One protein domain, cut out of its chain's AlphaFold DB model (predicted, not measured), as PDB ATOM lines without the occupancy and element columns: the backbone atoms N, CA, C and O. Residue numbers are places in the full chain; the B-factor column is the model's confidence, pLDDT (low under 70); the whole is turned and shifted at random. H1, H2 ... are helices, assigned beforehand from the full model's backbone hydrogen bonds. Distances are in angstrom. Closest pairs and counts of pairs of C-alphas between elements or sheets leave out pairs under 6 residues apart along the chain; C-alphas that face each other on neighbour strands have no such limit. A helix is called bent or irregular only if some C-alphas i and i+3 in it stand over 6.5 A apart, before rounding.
ATOM      1  N   LEU A  48      38.125  38.463   6.774       78.56
ATOM      2  CA  LEU A  48      39.199  37.913   5.935       78.56
ATOM      3  C   LEU A  48      39.018  38.283   4.457       78.56
ATOM      4  O   LEU A  48      39.963  38.710   3.794       78.56
ATOM      5  N   MET A  49      37.793  38.202   3.936       75.88
ATOM      6  CA  MET A  49      37.491  38.625   2.565       75.88
ATOM      7  C   MET A  49      37.693  40.132   2.367       75.88
ATOM      8  O   MET A  49      38.181  40.554   1.317       75.88
ATOM      9  N   ASN A  50      37.369  40.952   3.369       76.56
ATOM     10  CA  ASN A  50      37.661  42.384   3.352       76.56
ATOM     11  C   ASN A  50      39.170  42.656   3.431       76.56
ATOM     12  O   ASN A  50      39.646  43.598   2.800       76.56
ATOM     13  N   GLU A  51      39.935  41.844   4.162       81.62
ATOM     14  CA  GLU A  51      41.393  41.939   4.204       81.62
ATOM     15  C   GLU A  51      42.014  41.603   2.843       81.62
ATOM     16  O   GLU A  51      42.831  42.377   2.337       81.62
ATOM     17  N   ILE A  52      41.564  40.523   2.196       80.12
ATOM     18  CA  ILE A  52      41.961  40.188   0.821       80.12
ATOM     19  C   ILE A  52      41.606  41.351  -0.111       80.12
ATOM     20  O   ILE A  52      42.457  41.819  -0.864       80.12
ATOM     21  N   ALA A  53      40.383  41.883  -0.028       78.06
ATOM     22  CA  ALA A  53      39.948  43.003  -0.859       78.06
ATOM     23  C   ALA A  53      40.777  44.284  -0.646       78.06
ATOM     24  O   ALA A  53      40.949  45.052  -1.592       78.06
ATOM     25  N   ARG A  54      41.309  44.511   0.562       80.88
ATOM     26  CA  ARG A  54      42.223  45.626   0.865       80.88
ATOM     27  C   ARG A  54      43.638  45.397   0.350       80.88
ATOM     28  O   ARG A  54      44.276  46.372  -0.018       80.88
ATOM     29  N   LYS A  55      44.108  44.149   0.320       83.94
ATOM     30  CA  LYS A  55      45.448  43.780  -0.167       83.94
ATOM     31  C   LYS A  55      45.512  43.615  -1.687       83.94
ATOM     32  O   LYS A  55      46.582  43.752  -2.266       83.94
ATOM     33  N   LEU A  56      44.383  43.350  -2.350       79.81
ATOM     34  CA  LEU A  56      44.305  43.214  -3.811       79.81
ATOM     35  C   LEU A  56      44.869  44.423  -4.591       79.81
ATOM     36  O   LEU A  56      45.562  44.197  -5.579       79.81
ATOM     37  N   PRO A  57      44.618  45.687  -4.194       79.12
ATOM     38  CA  PRO A  57      45.222  46.856  -4.831       79.12
ATOM     39  C   PRO A  57      46.735  46.988  -4.613       79.12
ATOM     40  O   PRO A  57      47.410  47.631  -5.413       79.12
ATOM     41  N   ASP A  58      47.277  46.377  -3.559       82.44
ATOM     42  CA  ASP A  58      48.706  46.438  -3.242       82.44
ATOM     43  C   ASP A  58      49.525  45.425  -4.057       82.44
ATOM     44  O   ASP A  58      50.758  45.462  -4.050       82.44
ATOM     45  N   THR A  59      48.867  44.523  -4.795       85.50
ATOM     46  CA  THR A  59      49.572  43.528  -5.604       85.50
ATOM     47  C   THR A  59      50.292  44.171  -6.786       85.50
ATOM     48  O   THR A  59      49.910  45.223  -7.318       85.50
ATOM     49  N   LYS A  60      51.384  43.534  -7.217       85.31
ATOM     50  CA  LYS A  60      52.184  44.023  -8.347       85.31
ATOM     51  C   LYS A  60      51.365  43.992  -9.635       85.31
ATOM     52  O   LYS A  60      51.437  44.927 -10.426       85.31
ATOM     53  N   GLU A  61      50.540  42.966  -9.790       83.88
ATOM     54  CA  GLU A  61      49.665  42.715 -10.930       83.88
ATOM     55  C   GLU A  61      48.607  43.821 -11.057       83.88
ATOM     56  O   GLU A  61      48.410  44.365 -12.146       83.88
ATOM     57  N   TYR A  62      47.968  44.217  -9.945       85.38
ATOM     58  CA  TYR A  62      47.010  45.325  -9.947       85.38
ATOM     59  C   TYR A  62      47.687  46.654 -10.282       85.38
ATOM     60  O   TYR A  62      47.200  47.398 -11.133       85.38
ATOM     61  N   ASN A  63      48.829  46.942  -9.651       87.69
ATOM     62  CA  ASN A  63      49.565  48.182  -9.879       87.69
ATOM     63  C   ASN A  63      50.051  48.306 -11.329       87.69
ATOM     64  O   ASN A  63      49.919  49.367 -11.942       87.69
ATOM     65  N   GLN A  64      50.567  47.227 -11.920       87.19
ATOM     66  CA  GLN A  64      50.970  47.198 -13.328       87.19
ATOM     67  C   GLN A  64      49.778  47.428 -14.261       87.19
ATOM     68  O   GLN A  64      49.831  48.315 -15.118       87.19
ATOM     69  N   TYR A  65      48.673  46.704 -14.049       86.44
ATOM     70  CA  TYR A  65      47.438  46.902 -14.806       86.44
ATOM     71  C   TYR A  65      46.921  48.343 -14.689       86.44
ATOM     72  O   TYR A  65      46.578  48.961 -15.699       86.44
ATOM     73  N   LYS A  66      46.905  48.914 -13.478       87.94
ATOM     74  CA  LYS A  66      46.410  50.270 -13.218       87.94
ATOM     75  C   LYS A  66      47.260  51.332 -13.909       87.94
ATOM     76  O   LYS A  66      46.707  52.211 -14.568       87.94
ATOM     77  N   ASN A  67      48.583  51.219 -13.817       90.25
ATOM     78  CA  ASN A  67      49.510  52.132 -14.484       90.25
ATOM     79  C   ASN A  67      49.336  52.102 -16.009       90.25
ATOM     80  O   ASN A  67      49.279  53.150 -16.655       90.25
ATOM     81  N   LEU A  68      49.211  50.912 -16.601       87.94
ATOM     82  CA  LEU A  68      49.003  50.765 -18.045       87.94
ATOM     83  C   LEU A  68      47.616  51.253 -18.476       87.94
ATOM     84  O   LEU A  68      47.494  51.902 -19.514       87.94
ATOM     85  N   LEU A  69      46.588  51.036 -17.651       87.56
ATOM     86  CA  LEU A  69      45.250  51.575 -17.872       87.56
ATOM     87  C   LEU A  69      45.251  53.106 -17.886       87.56
ATOM     88  O   LEU A  69      44.615  53.704 -18.752       87.56
ATOM     89  N   ASP A  70      45.956  53.751 -16.957       90.69
ATOM     90  CA  ASP A  70      46.015  55.212 -16.890       90.69
ATOM     91  C   ASP A  70      46.801  55.793 -18.079       90.69
ATOM     92  O   ASP A  70      46.353  56.757 -18.707       90.69
ATOM     93  N   ARG A  71      47.893  55.136 -18.497       89.00
ATOM     94  CA  ARG A  71      48.621  55.473 -19.735       89.00
ATOM     95  C   ARG A  71      47.759  55.299 -20.986       89.00
ATOM     96  O   ARG A  71      47.862  56.100 -21.914       89.00
ATOM     97  N   LEU A  72      46.904  54.276 -21.024       87.00
ATOM     98  CA  LEU A  72      45.975  54.057 -22.131       87.00
ATOM     99  C   LEU A  72      44.851  55.104 -22.131       87.00
ATOM    100  O   LEU A  72      44.493  55.607 -23.191       87.00
ATOM    101  N   ARG A  73      44.334  55.486 -20.957       86.56
ATOM    102  CA  ARG A  73      43.316  56.543 -20.803       86.56
ATOM    103  C   ARG A  73      43.809  57.916 -21.241       86.56
ATOM    104  O   ARG A  73      43.013  58.690 -21.763       86.56
ATOM    105  N   ALA A  74      45.104  58.193 -21.095       90.06
ATOM    106  CA  ALA A  74      45.722  59.403 -21.634       90.06
ATOM    107  C   ALA A  74      45.654  59.484 -23.177       90.06
ATOM    108  O   ALA A  74      45.866  60.553 -23.742       90.06
ATOM    109  N   LYS A  75      45.343  58.374 -23.866       89.12
ATOM    110  CA  LYS A  75      45.168  58.294 -25.323       89.12
ATOM    111  C   LYS A  75      43.734  57.851 -25.664       89.12
ATOM    112  O   LYS A  75      43.495  56.658 -25.872       89.12
ATOM    113  N   PRO A  76      42.766  58.784 -25.743       85.94
ATOM    114  CA  PRO A  76      41.342  58.455 -25.856       85.94
ATOM    115  C   PRO A  76      40.995  57.630 -27.105       85.94
ATOM    116  O   PRO A  76      40.165  56.724 -27.019       85.94
ATOM    117  N   ASP A  77      41.663  57.868 -28.238       85.69
ATOM    118  CA  ASP A  77      41.438  57.104 -29.473       85.69
ATOM    119  C   ASP A  77      41.834  55.631 -29.341       85.69
ATOM    120  O   ASP A  77      41.066  54.739 -29.711       85.69
ATOM    121  N   LEU A  78      43.000  55.362 -28.743       84.25
ATOM    122  CA  LEU A  78      43.453  53.996 -28.473       84.25
ATOM    123  C   LEU A  78      42.554  53.321 -27.440       84.25
ATOM    124  O   LEU A  78      42.143  52.181 -27.644       84.25
ATOM    125  N   TYR A  79      42.188  54.026 -26.367       84.94
ATOM    126  CA  TYR A  79      41.283  53.496 -25.351       84.94
ATOM    127  C   TYR A  79      39.920  53.104 -25.938       84.94
ATOM    128  O   TYR A  79      39.397  52.028 -25.637       84.94
ATOM    129  N   ARG A  80      39.355  53.936 -26.824       86.81
ATOM    130  CA  ARG A  80      38.094  53.643 -27.519       86.81
ATOM    131  C   ARG A  80      38.202  52.364 -28.343       86.81
ATOM    132  O   ARG A  80      37.317  51.511 -28.251       86.81
ATOM    133  N   ARG A  81      39.284  52.227 -29.110       82.12
ATOM    134  CA  ARG A  81      39.513  51.094 -30.012       82.12
ATOM    135  C   ARG A  81      39.786  49.791 -29.257       82.12
ATOM    136  O   ARG A  81      39.200  48.762 -29.576       82.12
ATOM    137  N   VAL A  82      40.564  49.852 -28.177       83.25
ATOM    138  CA  VAL A  82      40.751  48.733 -27.238       83.25
ATOM    139  C   VAL A  82      39.427  48.339 -26.577       83.25
ATOM    140  O   VAL A  82      39.113  47.156 -26.450       83.25
ATOM    141  N   GLY A  83      38.608  49.316 -26.186       80.38
ATOM    142  CA  GLY A  83      37.268  49.074 -25.654       80.38
ATOM    143  C   GLY A  83      36.338  48.380 -26.654       80.38
ATOM    144  O   GLY A  83      35.528  47.541 -26.263       80.38
ATOM    145  N   GLU A  84      36.452  48.709 -27.938       82.94
ATOM    146  CA  GLU A  84      35.708  48.055 -29.013       82.94
ATOM    147  C   GLU A  84      36.154  46.607 -29.223       82.94
ATOM    148  O   GLU A  84      35.302  45.715 -29.201       82.94
ATOM    149  N   PHE A  85      37.466  46.371 -29.305       81.81
ATOM    150  CA  PHE A  85      38.043  45.028 -29.367       81.81
ATOM    151  C   PHE A  85      37.541  44.151 -28.213       81.81
ATOM    152  O   PHE A  85      37.038  43.053 -28.438       81.81
ATOM    153  N   ARG A  86      37.564  44.665 -26.975       77.00
ATOM    154  CA  ARG A  86      37.047  43.954 -25.791       77.00
ATOM    155  C   ARG A  86      35.575  43.580 -25.924       77.00
ATOM    156  O   ARG A  86      35.199  42.450 -25.633       77.00
ATOM    157  N   ARG A  87      34.724  44.519 -26.353       77.50
ATOM    158  CA  ARG A  87      33.280  44.269 -26.511       77.50
ATOM    159  C   ARG A  87      33.004  43.205 -27.568       77.50
ATOM    160  O   ARG A  87      32.200  42.311 -27.312       77.50
ATOM    161  N   ARG A  88      33.672  43.288 -28.723       76.81
ATOM    162  CA  ARG A  88      33.531  42.295 -29.798       76.81
ATOM    163  C   ARG A  88      34.082  40.936 -29.380       76.81
ATOM    164  O   ARG A  88      33.406  39.936 -29.584       76.81
ATOM    165  N   SER A  89      35.223  40.909 -28.692       72.50
ATOM    166  CA  SER A  89      35.813  39.682 -28.145       72.50
ATOM    167  C   SER A  89      34.861  38.988 -27.163       72.50
ATOM    168  O   SER A  89      34.615  37.792 -27.285       72.50
ATOM    169  N   ILE A  90      34.205  39.742 -26.267       69.25
ATOM    170  CA  ILE A  90      33.130  39.213 -25.405       69.25
ATOM    171  C   ILE A  90      31.974  38.647 -26.240       69.25
ATOM    172  O   ILE A  90      31.458  37.581 -25.912       69.25
ATOM    173  N   GLY A  91      31.546  39.356 -27.287       69.56
ATOM    174  CA  GLY A  91      30.472  38.909 -28.178       69.56
ATOM    175  C   GLY A  91      30.782  37.566 -28.834       69.56
ATOM    176  O   GLY A  91      29.963  36.655 -28.765       69.56
ATOM    177  N   VAL A  92      31.996  37.412 -29.367       72.88
ATOM    178  CA  VAL A  92      32.481  36.154 -29.958       72.88
ATOM    179  C   VAL A  92      32.557  35.038 -28.909       72.88
ATOM    180  O   VAL A  92      32.134  33.920 -29.173       72.88
ATOM    181  N   GLN A  93      33.029  35.335 -27.693       64.06
ATOM    182  CA  GLN A  93      33.127  34.351 -26.602       64.06
ATOM    183  C   GLN A  93      31.770  33.900 -26.036       64.06
ATOM    184  O   GLN A  93      31.674  32.818 -25.455       64.06
ATOM    185  N   LEU A  94      30.743  34.747 -26.122       65.81
ATOM    186  CA  LEU A  94      29.384  34.442 -25.663       65.81
ATOM    187  C   LEU A  94      28.495  33.861 -26.768       65.81
ATOM    188  O   LEU A  94      27.429  33.339 -26.446       65.81
ATOM    189  N   GLY A  95      28.915  33.984 -28.026       66.56
ATOM    190  CA  GLY A  95      28.224  33.446 -29.190       66.56
ATOM    191  C   GLY A  95      28.319  31.926 -29.305       66.56
ATOM    192  O   GLY A  95      28.881  31.237 -28.450       66.56
ATOM    193  N   ASP A  96      27.735  31.404 -30.379       61.44
ATOM    194  CA  ASP A  96      27.657  29.968 -30.620       61.44
ATOM    195  C   ASP A  96      29.038  29.348 -30.909       61.44
ATOM    196  O   ASP A  96      29.883  29.929 -31.597       61.44
ATOM    197  N   ARG A  97      29.282  28.151 -30.361       60.53
ATOM    198  CA  ARG A  97      30.613  27.517 -30.330       60.53
ATOM    199  C   ARG A  97      31.111  27.103 -31.716       60.53
ATOM    200  O   ARG A  97      32.323  27.018 -31.898       60.53
ATOM    201  N   GLY A  98      30.205  26.880 -32.672       62.94
ATOM    202  CA  GLY A  98      30.530  26.371 -34.011       62.94
ATOM    203  C   GLY A  98      31.462  27.278 -34.821       62.94
ATOM    204  O   GLY A  98      32.361  26.779 -35.488       62.94
ATOM    205  N   ASN A  99      31.319  28.605 -34.690       64.50
ATOM    206  CA  ASN A  99      32.091  29.592 -35.466       64.50
ATOM    207  C   ASN A  99      33.026  30.458 -34.608       64.50
ATOM    208  O   ASN A  99      33.640  31.401 -35.109       64.50
ATOM    209  N   ALA A 100      33.159  30.152 -33.315       65.50
ATOM    210  CA  ALA A 100      33.911  30.980 -32.373       65.50
ATOM    211  C   ALA A 100      35.403  31.100 -32.730       65.50
ATOM    212  O   ALA A 100      35.994  32.152 -32.508       65.50
ATOM    213  N   ILE A 101      36.008  30.051 -33.301       68.00
ATOM    214  CA  ILE A 101      37.422  30.060 -33.714       68.00
ATOM    215  C   ILE A 101      37.626  30.993 -34.914       68.00
ATOM    216  O   ILE A 101      38.505  31.851 -34.882       68.00
ATOM    217  N   HIS A 102      36.780  30.877 -35.942       71.62
ATOM    218  CA  HIS A 102      36.861  31.719 -37.137       71.62
ATOM    219  C   HIS A 102      36.628  33.195 -36.798       71.62
ATOM    220  O   HIS A 102      37.452  34.044 -37.124       71.62
ATOM    221  N   ALA A 103      35.562  33.484 -36.047       71.25
ATOM    222  CA  ALA A 103      35.234  34.839 -35.618       71.25
ATOM    223  C   ALA A 103      36.312  35.448 -34.701       71.25
ATOM    224  O   ALA A 103      36.510  36.662 -34.698       71.25
ATOM    225  N   ASN A 104      37.033  34.627 -33.926       72.00
ATOM    226  CA  ASN A 104      38.173  35.099 -33.140       72.00
ATOM    227  C   ASN A 104      39.354  35.477 -34.043       72.00
ATOM    228  O   ASN A 104      39.903  36.562 -33.879       72.00
ATOM    229  N   ASN A 105      39.696  34.634 -35.019       73.00
ATOM    230  CA  ASN A 105      40.786  34.902 -35.960       73.00
ATOM    231  C   ASN A 105      40.525  36.160 -36.801       73.00
ATOM    232  O   ASN A 105      41.424  36.983 -36.972       73.00
ATOM    233  N   GLU A 106      39.293  36.354 -37.277       80.00
ATOM    234  CA  GLU A 106      38.897  37.573 -37.993       80.00
ATOM    235  C   GLU A 106      39.040  38.815 -37.112       80.00
ATOM    236  O   GLU A 106      39.625  39.812 -37.536       80.00
ATOM    237  N   LEU A 107      38.582  38.734 -35.858       79.00
ATOM    238  CA  LEU A 107      38.710  39.825 -34.900       79.00
ATOM    239  C   LEU A 107      40.179  40.137 -34.580       79.00
ATOM    240  O   LEU A 107      40.555  41.302 -34.485       79.00
ATOM    241  N   GLN A 108      41.032  39.124 -34.421       75.19
ATOM    242  CA  GLN A 108      42.465  39.343 -34.217       75.19
ATOM    243  C   GLN A 108      43.103  40.020 -35.432       75.19
ATOM    244  O   GLN A 108      43.901  40.940 -35.274       75.19
ATOM    245  N   ASN A 109      42.715  39.620 -36.644       79.12
ATOM    246  CA  ASN A 109      43.246  40.214 -37.863       79.12
ATOM    247  C   ASN A 109      42.799  41.677 -38.048       79.12
ATOM    248  O   ASN A 109      43.614  42.518 -38.420       79.12
ATOM    249  N   GLU A 110      41.539  41.997 -37.739       79.44
ATOM    250  CA  GLU A 110      40.978  43.357 -37.819       79.44
ATOM    251  C   GLU A 110      41.652  44.336 -36.839       79.44
ATOM    252  O   GLU A 110      41.800  45.522 -37.132       79.44
ATOM    253  N   PHE A 111      42.092  43.836 -35.682       77.56
ATOM    254  CA  PHE A 111      42.737  44.631 -34.635       77.56
ATOM    255  C   PHE A 111      44.246  44.351 -34.515       77.56
ATOM    256  O   PHE A 111      44.855  44.666 -33.491       77.56
ATOM    257  N   ARG A 112      44.879  43.807 -35.562       75.62
ATOM    258  CA  ARG A 112      46.321  43.494 -35.587       75.62
ATOM    259  C   ARG A 112      47.197  44.717 -35.320       75.62
ATOM    260  O   ARG A 112      48.243  44.633 -34.687       75.62
ATOM    261  N   ASP A 113      46.772  45.890 -35.762       77.19
ATOM    262  CA  ASP A 113      47.485  47.141 -35.509       77.19
ATOM    263  C   ASP A 113      47.493  47.540 -34.018       77.19
ATOM    264  O   ASP A 113      48.448  48.170 -33.563       77.19
ATOM    265  N   LEU A 114      46.476  47.136 -33.240       75.69
ATOM    266  CA  LEU A 114      46.487  47.291 -31.786       75.69
ATOM    267  C   LEU A 114      47.502  46.343 -31.149       75.69
ATOM    268  O   LEU A 114      48.161  46.733 -30.193       75.69
ATOM    269  N   GLN A 115      47.653  45.129 -31.685       66.38
ATOM    270  CA  GLN A 115      48.652  44.162 -31.216       66.38
ATOM    271  C   GLN A 115      50.078  44.644 -31.508       66.38
ATOM    272  O   GLN A 115      50.971  44.476 -30.683       66.38
ATOM    273  N   ASN A 116      50.277  45.330 -32.635       74.19
ATOM    274  CA  ASN A 116      51.556  45.954 -32.984       74.19
ATOM    275  C   ASN A 116      51.885  47.183 -32.117       74.19
ATOM    276  O   ASN A 116      53.018  47.667 -32.122       74.19
ATOM    277  N   ASN A 117      50.915  47.721 -31.375       80.25
ATOM    278  CA  ASN A 117      51.152  48.830 -30.466       80.25
ATOM    279  C   ASN A 117      51.661  48.301 -29.120       80.25
ATOM    280  O   ASN A 117      50.884  47.774 -28.325       80.25
ATOM    281  N   GLY A 118      52.950  48.510 -28.834       81.44
ATOM    282  CA  GLY A 118      53.588  48.018 -27.606       81.44
ATOM    283  C   GLY A 118      52.835  48.381 -26.321       81.44
ATOM    284  O   GLY A 118      52.652  47.530 -25.462       81.44
ATOM    285  N   LEU A 119      52.273  49.595 -26.223       84.94
ATOM    286  CA  LEU A 119      51.497  50.009 -25.046       84.94
ATOM    287  C   LEU A 119      50.210  49.189 -24.868       84.94
ATOM    288  O   LEU A 119      49.803  48.904 -23.743       84.94
ATOM    289  N   VAL A 120      49.536  48.867 -25.970       82.50
ATOM    290  CA  VAL A 120      48.277  48.116 -25.951       82.50
ATOM    291  C   VAL A 120      48.544  46.636 -25.688       82.50
ATOM    292  O   VAL A 120      47.819  46.028 -24.902       82.50
ATOM    293  N   ASN A 121      49.609  46.085 -26.276       82.44
ATOM    294  CA  ASN A 121      50.084  44.737 -25.983       82.44
ATOM    295  C   ASN A 121      50.426  44.587 -24.491       82.44
ATOM    296  O   ASN A 121      49.836  43.744 -23.821       82.44
ATOM    297  N   ASP A 122      51.266  45.470 -23.941       85.06
ATOM    298  CA  ASP A 122      51.634  45.472 -22.515       85.06
ATOM    299  C   ASP A 122      50.401  45.572 -21.607       85.06
ATOM    300  O   ASP A 122      50.305  44.920 -20.568       85.06
ATOM    301  N   PHE A 123      49.414  46.374 -22.008       85.88
ATOM    302  CA  PHE A 123      48.160  46.492 -21.280       85.88
ATOM    303  C   PHE A 123      47.334  45.198 -21.290       85.88
ATOM    304  O   PHE A 123      46.797  44.818 -20.248       85.88
ATOM    305  N   PHE A 124      47.234  44.503 -22.427       81.31
ATOM    306  CA  PHE A 124      46.549  43.210 -22.496       81.31
ATOM    307  C   PHE A 124      47.273  42.129 -21.686       81.31
ATOM    308  O   PHE A 124      46.608  41.362 -20.992       81.31
ATOM    309  N   VAL A 125      48.610  42.117 -21.710       82.88
ATOM    310  CA  VAL A 125      49.459  41.261 -20.863       82.88
ATOM    311  C   VAL A 125      49.111  41.466 -19.385       82.88
ATOM    312  O   VAL A 125      48.740  40.519 -18.688       82.88
ATOM    313  N   ALA A 126      49.175  42.715 -18.916       83.88
ATOM    314  CA  ALA A 126      48.938  43.048 -17.516       83.88
ATOM    315  C   ALA A 126      47.488  42.770 -17.091       83.88
ATOM    316  O   ALA A 126      47.240  42.261 -15.999       83.88
ATOM    317  N   GLU A 127      46.512  43.040 -17.964       81.81
ATOM    318  CA  GLU A 127      45.118  42.672 -17.713       81.81
ATOM    319  C   GLU A 127      44.937  41.158 -17.590       81.81
ATOM    320  O   GLU A 127      44.215  40.691 -16.704       81.81
ATOM    321  N   HIS A 128      45.567  40.387 -18.477       81.38
ATOM    322  CA  HIS A 128      45.477  38.937 -18.460       81.38
ATOM    323  C   HIS A 128      46.043  38.374 -17.156       81.38
ATOM    324  O   HIS A 128      45.381  37.567 -16.502       81.38
ATOM    325  N   GLN A 129      47.224  38.841 -16.747       81.25
ATOM    326  CA  GLN A 129      47.870  38.443 -15.495       81.25
ATOM    327  C   GLN A 129      47.007  38.780 -14.276       81.25
ATOM    328  O   GLN A 129      46.757  37.909 -13.443       81.25
ATOM    329  N   TYR A 130      46.459  39.997 -14.214       80.50
ATOM    330  CA  TYR A 130      45.548  40.385 -13.141       80.50
ATOM    331  C   TYR A 130      44.289  39.501 -13.105       80.50
ATOM    332  O   TYR A 130      43.877  39.036 -12.043       80.50
ATOM    333  N   CYS A 131      43.691  39.193 -14.262       76.75
ATOM    334  CA  CYS A 131      42.532  38.298 -14.322       76.75
ATOM    335  C   CYS A 131      42.869  36.856 -13.924       76.75
ATOM    336  O   CYS A 131      42.037  36.207 -13.295       76.75
ATOM    337  N   ARG A 132      44.056  36.342 -14.290       79.00
ATOM    338  CA  ARG A 132      44.532  35.018 -13.856       79.00
ATOM    339  C   ARG A 132      44.622  34.973 -12.331       79.00
ATOM    340  O   ARG A 132      43.974  34.117 -11.752       79.00
ATOM    341  N   MET A 133      45.288  35.945 -11.704       82.25
ATOM    342  CA  MET A 133      45.414  36.034 -10.242       82.25
ATOM    343  C   MET A 133      44.049  35.991  -9.538       82.25
ATOM    344  O   MET A 133      43.853  35.246  -8.584       82.25
ATOM    345  N   ILE A 134      43.079  36.770 -10.024       78.25
ATOM    346  CA  ILE A 134      41.734  36.783  -9.438       78.25
ATOM    347  C   ILE A 134      41.008  35.444  -9.643       78.25
ATOM    348  O   ILE A 134      40.252  35.034  -8.765       78.25
ATOM    349  N   ARG A 135      41.210  34.755 -10.775       73.25
ATOM    350  CA  ARG A 135      40.632  33.420 -10.996       73.25
ATOM    351  C   ARG A 135      41.233  32.404 -10.039       73.25
ATOM    352  O   ARG A 135      40.472  31.678  -9.420       73.25
ATOM    353  N   ASP A 136      42.546  32.416  -9.871       78.38
ATOM    354  CA  ASP A 136      43.237  31.477  -8.991       78.38
ATOM    355  C   ASP A 136      42.759  31.669  -7.530       78.38
ATOM    356  O   ASP A 136      42.465  30.704  -6.831       78.38
ATOM    357  N   LEU A 137      42.524  32.918  -7.093       78.19
ATOM    358  CA  LEU A 137      41.879  33.204  -5.800       78.19
ATOM    359  C   LEU A 137      40.451  32.647  -5.699       78.19
ATOM    360  O   LEU A 137      40.037  32.185  -4.638       78.19
ATOM    361  N   GLN A 138      39.672  32.714  -6.777       71.06
ATOM    362  CA  GLN A 138      38.314  32.169  -6.796       71.06
ATOM    363  C   GLN A 138      38.280  30.647  -6.818       71.06
ATOM    364  O   GLN A 138      37.378  30.078  -6.212       71.06
ATOM    365  N   GLU A 139      39.226  30.008  -7.502       73.44
ATOM    366  CA  GLU A 139      39.385  28.555  -7.512       73.44
ATOM    367  C   GLU A 139      39.668  28.056  -6.092       73.44
ATOM    368  O   GLU A 139      38.921  27.212  -5.611       73.44
ATOM    369  N   ILE A 140      40.592  28.690  -5.358       77.06
ATOM    370  CA  ILE A 140      40.856  28.372  -3.940       77.06
ATOM    371  C   ILE A 140      39.582  28.495  -3.087       77.06
ATOM    372  O   ILE A 140      39.273  27.622  -2.276       77.06
TER     373      ILE A 140
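Overview. This is residues 48 to 140 of the 154 residues of a protein of bacterium 1xD8-6 (UniProt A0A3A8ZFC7). Six helices make a flat, open V with two legs: the long H6 with H2 packed on it is one leg, and the helical hairpin of H3 and H4 is the other. The legs come together where H2 passes into H3 and where the short H5 leads into H6, and they spread from there; H1 lies beyond the first end of H2 and touches no helix. The printed part has 93 residues, with six named helices, H1 to H6 in chain order, and no named strand; the class is all helix. The whole is loose, with a radius of gyration of the C-alphas of 15.4 A and spans of 43 by 34 by 16 A.

Arrangement. H1, residues 48 to 58, is close to but not clearly touching H2, residues 60 to 73; their closest C-alphas, of Pro 57 and Asn 63, are 6.8 A apart. H2 touches H6, residues 118 to 140, opposite ways at a steep tilt of 39 degrees, with the C-alphas of Tyr 65 and Ala 126 closest at 4.9 A. H2, with residues 72 to 73 alone, only just touches H3, residues 76 to 94, and only at the corner: 3 pairs of C-alphas are within 8 A, the closest those of Leu 72 and Tyr 79 at 5.7 A. H3 and H4, residues 97 to 110, form a helical hairpin and touch, opposite ways at a shallow tilt of 17 degrees; H3 does so with residues 85 to 93 alone, and the C-alphas of Val 92 and Ala 100 are closest at 5.9 A. H4 and H5, residues 112 to 115, meet only through their link. H5 only just touches H6, and only at the corner, with 3 pairs of C-alphas within 8 A; Gln 115 and Asn 121 have the closest C-alphas, 5.5 A apart, and H6 takes part with residues 120 to 121 alone. H3 and H6 are close but not clearly touching, the same way at a steep tilt of 44 degrees, with the C-alphas of Val 82 and Val 120 closest at 7.7 A. H4 and H6 are apart. Every O i to N i+4 pair is within hydrogen-bond range in H2, H3 and H6, against 5 of 7 in H1 and 8 of 10 in H4; H5 is too short for such a pair.

Along the chain. H1 begins at C-alpha 48, (39.199, 37.913, 5.935), and is only just irregular: C-alphas 54 and 57 are 6.6 A apart. H2 is 19.8 A long and H3 26.8 A from first to last C-alpha. H4, 20.4 A, is irregular, with C-alphas 98 and 101 7.8 A apart. H5 has four residues. H6, the longest at 33.3 A, runs from C-alpha 118, (53.588, 48.018, -27.606), to C-alpha 140, (40.856, 28.372, -3.940).

Size, cuts and confidence. The two C-alphas farthest apart, of Leu 48 and Glu 110, are 44.1 A apart. The printed part has no cut, and its five links are tight. The mean pLDDT of the printed part is 79.0; residues 90 to 91, 93 to 101 and 115 are under 70.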